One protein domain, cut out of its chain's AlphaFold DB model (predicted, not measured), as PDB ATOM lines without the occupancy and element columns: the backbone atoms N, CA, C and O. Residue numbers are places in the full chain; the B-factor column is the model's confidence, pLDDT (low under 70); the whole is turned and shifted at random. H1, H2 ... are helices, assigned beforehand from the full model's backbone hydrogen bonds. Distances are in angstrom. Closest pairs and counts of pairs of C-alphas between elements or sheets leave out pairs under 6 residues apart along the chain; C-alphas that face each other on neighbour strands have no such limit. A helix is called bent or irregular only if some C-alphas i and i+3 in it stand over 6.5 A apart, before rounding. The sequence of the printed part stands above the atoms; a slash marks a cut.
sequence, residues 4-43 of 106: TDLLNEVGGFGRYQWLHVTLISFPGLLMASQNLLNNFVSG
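What this domain is: This is residues 4 to 43 of the 106 residues of the protein "solute carrier family 22 member 6-like" of Austrofundulus limnaeus (UniProt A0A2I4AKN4). One long helix, H2, makes most of a thin rod, and a short helix, H1, sits set off from it beyond one end, joined by a bare stretch of chain. H2 has a slight kink on its way. The printed part has 40 residues with two named helices, H1 then H2, and no named strand: all helix. It is extended, with a radius of gyration of the C-alphas of 17.3 A, and spans 54 by 16 by 8 A.

Where its parts are: Find C-alpha 4 at (57.849, -32.225, -16.160); there H1 begins, residues 4 to 9. From C-alpha 15 at (44.365, -36.929, -25.729), H2 runs over residues 15 to 41, 38.7 A from first to last C-alpha, and ends with C-alpha 41 at (12.218, -19.377, -13.382).

How they stand to each other: H1 and H2 are apart, with no C-alpha of the one within 8 A of the other. Look near Pro 27 for the kink of 26 degrees in H2; the helix is neither bent nor irregular, but only just: C-alphas 24 and 27 are 6.5 A apart. In H1 every O i to N i+4 pair is within hydrogen-bond range; in H2, 19 of 23 are.

The domain as a whole: The C-alphas of Glu 9 and Gly 43, the two farthest apart, are 54.3 A from each other. The printed part has no cut, and the link from H1 to H2 is tight, with 5 residues. Residues 5 to 11 and 13 to 43 stand free. Mean pLDDT of the printed part is 75.4; it is under 70 at residues 4, 6 to 11, 13, 35 to 37 and 39 to 43.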
ATOM      1  N   THR A   4      58.536 -32.729 -14.963       68.19
ATOM      2  CA  THR A   4      57.849 -32.225 -16.160       68.19
ATOM      3  C   THR A   4      58.494 -32.672 -17.479       68.19
ATOM      4  O   THR A   4      57.770 -32.944 -18.434       68.19
ATOM      5  N   ASP A   5      59.827 -32.791 -17.540       70.75
ATOM      6  CA  ASP A   5      60.544 -33.246 -18.744       70.75
ATOM      7  C   ASP A   5      60.304 -34.740 -18.985       70.75
ATOM      8  O   ASP A   5      59.970 -35.141 -20.097       70.75
ATOM      9  N   LEU A   6      60.359 -35.546 -17.916       69.25
ATOM     10  CA  LEU A   6      60.029 -36.973 -17.964       69.25
ATOM     11  C   LEU A   6      58.585 -37.195 -18.422       69.25
ATOM     12  O   LEU A   6      58.344 -38.027 -19.285       69.25
ATOM     13  N   LEU A   7      57.629 -36.426 -17.891       64.81
ATOM     14  CA  LEU A   7      56.221 -36.497 -18.293       64.81
ATOM     15  C   LEU A   7      56.016 -36.207 -19.783       64.81
ATOM     16  O   LEU A   7      55.243 -36.914 -20.422       64.81
ATOM     17  N   ASN A   8      56.709 -35.213 -20.342       67.00
ATOM     18  CA  ASN A   8      56.658 -34.935 -21.780       67.00
ATOM     19  C   ASN A   8      57.233 -36.086 -22.617       67.00
ATOM     20  O   ASN A   8      56.711 -36.373 -23.693       67.00
ATOM     21  N   GLU A   9      58.252 -36.777 -22.111       65.69
ATOM     22  CA  GLU A   9      58.925 -37.873 -22.812       65.69
ATOM     23  C   GLU A   9      58.105 -39.181 -22.827       65.69
ATOM     24  O   GLU A   9      58.154 -39.919 -23.808       65.69
ATOM     25  N   VAL A  10      57.260 -39.435 -21.813       66.44
ATOM     26  CA  VAL A  10      56.319 -40.584 -21.787       66.44
ATOM     27  C   VAL A  10      54.973 -40.330 -22.490       66.44
ATOM     28  O   VAL A  10      54.114 -41.211 -22.504       66.44
ATOM     29  N   GLY A  11      54.775 -39.160 -23.109       64.56
ATOM     30  CA  GLY A  11      53.561 -38.835 -23.879       64.56
ATOM     31  C   GLY A  11      52.676 -37.732 -23.287       64.56
ATOM     32  O   GLY A  11      51.598 -37.462 -23.824       64.56
ATOM     33  N   GLY A  12      53.136 -37.067 -22.226       71.12
ATOM     34  CA  GLY A  12      52.519 -35.878 -21.644       71.12
ATOM     35  C   GLY A  12      51.072 -36.078 -21.187       71.12
ATOM     36  O   GLY A  12      50.608 -37.191 -20.937       71.12
ATOM     37  N   PHE A  13      50.338 -34.965 -21.103       68.19
ATOM     38  CA  PHE A  13      48.888 -34.971 -20.909       68.19
ATOM     39  C   PHE A  13      48.212 -35.387 -22.221       68.19
ATOM     40  O   PHE A  13      47.869 -34.566 -23.075       68.19
ATOM     41  N   GLY A  14      48.092 -36.698 -22.418       75.50
ATOM     42  CA  GLY A  14      47.596 -37.275 -23.660       75.50
ATOM     43  C   GLY A  14      46.141 -36.905 -23.973       75.50
ATOM     44  O   GLY A  14      45.368 -36.447 -23.129       75.50
ATOM     45  N   ARG A  15      45.726 -37.189 -25.212       74.06
ATOM     46  CA  ARG A  15      44.365 -36.929 -25.729       74.06
ATOM     47  C   ARG A  15      43.273 -37.582 -24.877       74.06
ATOM     48  O   ARG A  15      42.220 -36.991 -24.670       74.06
ATOM     49  N   TYR A  16      43.553 -38.779 -24.362       74.12
ATOM     50  CA  TYR A  16      42.663 -39.501 -23.454       74.12
ATOM     51  C   TYR A  16      42.487 -38.785 -22.122       74.12
ATOM     52  O   TYR A  16      41.376 -38.730 -21.614       74.12
ATOM     53  N   GLN A  17      43.553 -38.207 -21.574       79.69
ATOM     54  CA  GLN A  17      43.519 -37.511 -20.291       79.69
ATOM     55  C   GLN A  17      42.733 -36.203 -20.405       79.69
ATOM     56  O   GLN A  17      41.916 -35.904 -19.542       79.69
ATOM     57  N   TRP A  18      42.883 -35.494 -21.528       82.19
ATOM     58  CA  TRP A  18      42.012 -34.376 -21.896       82.19
ATOM     59  C   TRP A  18      40.547 -34.793 -21.996       82.19
ATOM     60  O   TRP A  18      39.709 -34.208 -21.319       82.19
ATOM     61  N   LEU A  19      40.246 -35.843 -22.766       82.44
ATOM     62  CA  LEU A  19      38.890 -36.390 -22.885       82.44
ATOM     63  C   LEU A  19      38.297 -36.739 -21.517       82.44
ATOM     64  O   LEU A  19      37.157 -36.386 -21.234       82.44
ATOM     65  N   HIS A  20      39.084 -37.375 -20.650       83.62
ATOM     66  CA  HIS A  20      38.654 -37.787 -19.320       83.62
ATOM     67  C   HIS A  20      38.406 -36.591 -18.394       83.62
ATOM     68  O   HIS A  20      37.396 -36.554 -17.695       83.62
ATOM     69  N   VAL A  21      39.293 -35.593 -18.406       88.88
ATOM     70  CA  VAL A  21      39.134 -34.360 -17.623       88.88
ATOM     71  C   VAL A  21      37.920 -33.574 -18.102       88.88
ATOM     72  O   VAL A  21      37.132 -33.117 -17.274       88.88
ATOM     73  N   THR A  22      37.715 -33.454 -19.415       85.94
ATOM     74  CA  THR A  22      36.538 -32.777 -19.971       85.94
ATOM     75  C   THR A  22      35.258 -33.528 -19.615       85.94
ATOM     76  O   THR A  22      34.307 -32.902 -19.153       85.94
ATOM     77  N   LEU A  23      35.242 -34.859 -19.746       88.25
ATOM     78  CA  LEU A  23      34.079 -35.691 -19.432       88.25
ATOM     79  C   LEU A  23      33.708 -35.633 -17.944       88.25
ATOM     80  O   LEU A  23      32.527 -35.596 -17.619       88.25
ATOM     81  N   ILE A  24      34.695 -35.573 -17.047       89.19
ATOM     82  CA  ILE A  24      34.466 -35.422 -15.600       89.19
ATOM     83  C   ILE A  24      34.050 -33.986 -15.237       89.19
ATOM     84  O   ILE A  24      33.232 -33.793 -14.340       89.19
ATOM     85  N   SER A  25      34.573 -32.972 -15.929       87.56
ATOM     86  CA  SER A  25      34.258 -31.563 -15.639       87.56
ATOM     87  C   SER A  25      32.881 -31.138 -16.160       87.56
ATOM     88  O   SER A  25      32.238 -30.266 -15.576       87.56
ATOM     89  N   PHE A  26      32.405 -31.752 -17.247       88.50
ATOM     90  CA  PHE A  26      31.156 -31.380 -17.916       88.50
ATOM     91  C   PHE A  26      29.910 -31.481 -17.007       88.50
ATOM     92  O   PHE A  26      29.165 -30.502 -16.931       88.50
ATOM     93  N   PRO A  27      29.696 -32.567 -16.232       85.12
ATOM     94  CA  PRO A  27      28.613 -32.641 -15.252       85.12
ATOM     95  C   PRO A  27      28.669 -31.531 -14.196       85.12
ATOM     96  O   PRO A  27      27.632 -30.983 -13.836       85.12
ATOM     97  N   GLY A  28      29.866 -31.162 -13.724       86.31
ATOM     98  CA  GLY A  28      30.038 -30.101 -12.726       86.31
ATOM     99  C   GLY A  28      29.605 -28.729 -13.247       86.31
ATOM    100  O   GLY A  28      28.903 -27.991 -12.556       86.31
ATOM    101  N   LEU A  29      29.947 -28.418 -14.501       84.69
ATOM    102  CA  LEU A  29      29.507 -27.192 -15.174       84.69
ATOM    103  C   LEU A  29      27.984 -27.160 -15.373       84.69
ATOM    104  O   LEU A  29      27.353 -26.127 -15.145       84.69
ATOM    105  N   LEU A  30      27.381 -28.293 -15.748       82.25
ATOM    106  CA  LEU A  30      25.925 -28.421 -15.866       82.25
ATOM    107  C   LEU A  30      25.212 -28.295 -14.513       82.25
ATOM    108  O   LEU A  30      24.112 -27.760 -14.432       82.25
ATOM    109  N   MET A  31      25.825 -28.769 -13.434       82.38
ATOM    110  CA  MET A  31      25.253 -28.649 -12.095       82.38
ATOM    111  C   MET A  31      25.292 -27.194 -11.601       82.38
ATOM    112  O   MET A  31      24.320 -26.717 -11.020       82.38
ATOM    113  N   ALA A  32      26.355 -26.447 -11.918       77.81
ATOM    114  CA  ALA A  32      26.444 -25.015 -11.632       77.81
ATOM    115  C   ALA A  32      25.393 -24.184 -12.398       77.81
ATOM    116  O   ALA A  32      24.862 -23.209 -11.857       77.81
ATOM    117  N   SER A  33      25.044 -24.574 -13.629       77.94
ATOM    118  CA  SER A  33      24.050 -23.855 -14.439       77.94
ATOM    119  C   SER A  33      22.607 -24.038 -13.952       77.94
ATOM    120  O   SER A  33      21.765 -23.178 -14.222       77.94
ATOM    121  N   GLN A  34      22.315 -25.079 -13.160       77.56
ATOM    122  CA  GLN A  34      20.983 -25.263 -12.569       77.56
ATOM    123  C   GLN A  34      20.577 -24.105 -11.647       77.56
ATOM    124  O   GLN A  34      19.403 -23.733 -11.607       77.56
ATOM    125  N   ASN A  35      21.534 -23.468 -10.967       68.88
ATOM    126  CA  ASN A  35      21.245 -22.297 -10.138       68.88
ATOM    127  C   ASN A  35      20.765 -21.107 -10.974       68.88
ATOM    128  O   ASN A  35      19.857 -20.392 -10.555       68.88
ATOM    129  N   LEU A  36      21.331 -20.904 -12.165       68.94
ATOM    130  CA  LEU A  36      20.900 -19.833 -13.061       68.94
ATOM    131  C   LEU A  36      19.476 -20.094 -13.556       68.94
ATOM    132  O   LEU A  36      18.631 -19.209 -13.454       68.94
ATOM    133  N   LEU A  37      19.183 -21.319 -14.000       69.44
ATOM    134  CA  LEU A  37      17.840 -21.697 -14.451       69.44
ATOM    135  C   LEU A  37      16.784 -21.487 -13.357       69.44
ATOM    136  O   LEU A  37      15.737 -20.904 -13.628       69.44
ATOM    137  N   ASN A  38      17.082 -21.869 -12.113       70.69
ATOM    138  CA  ASN A  38      16.163 -21.660 -10.994       70.69
ATOM    139  C   ASN A  38      15.939 -20.174 -10.671       70.69
ATOM    140  O   ASN A  38      14.809 -19.775 -10.396       70.69
ATOM    141  N   ASN A  39      16.975 -19.334 -10.759       68.44
ATOM    142  CA  ASN A  39      16.825 -17.889 -10.560       68.44
ATOM    143  C   ASN A  39      15.976 -17.234 -11.664       68.44
ATOM    144  O   ASN A  39      15.155 -16.368 -11.369       68.44
ATOM    145  N   PHE A  40      16.119 -17.669 -12.919       66.44
ATOM    146  CA  PHE A  40      15.313 -17.147 -14.027       66.44
ATOM    147  C   PHE A  40      13.855 -17.625 -13.990       66.44
ATOM    148  O   PHE A  40      12.963 -16.857 -14.339       66.44
ATOM    149  N   VAL A  41      13.590 -18.851 -13.528       63.81
ATOM    150  CA  VAL A  41      12.218 -19.377 -13.382       63.81
ATOM    151  C   VAL A  41      11.499 -18.789 -12.163       63.81
ATOM    152  O   VAL A  41      10.283 -18.619 -12.193       63.81
ATOM    153  N   SER A  42      12.227 -18.427 -11.103       62.81
ATOM    154  CA  SER A  42      11.634 -17.823  -9.901       62.81
ATOM    155  C   SER A  42      11.294 -16.334 -10.058       62.81
ATOM    156  O   SER A  42      10.668 -15.749  -9.170       62.81
ATOM    157  N   GLY A  43      11.708 -15.704 -11.159       65.56
ATOM    158  CA  GLY A  43      11.379 -14.318 -11.464       65.56
ATOM    159  C   GLY A  43       9.944 -14.191 -11.962       65.56
ATOM    160  O   GLY A  43       9.630 -14.588 -13.079       65.56
TER     161      GLY A  43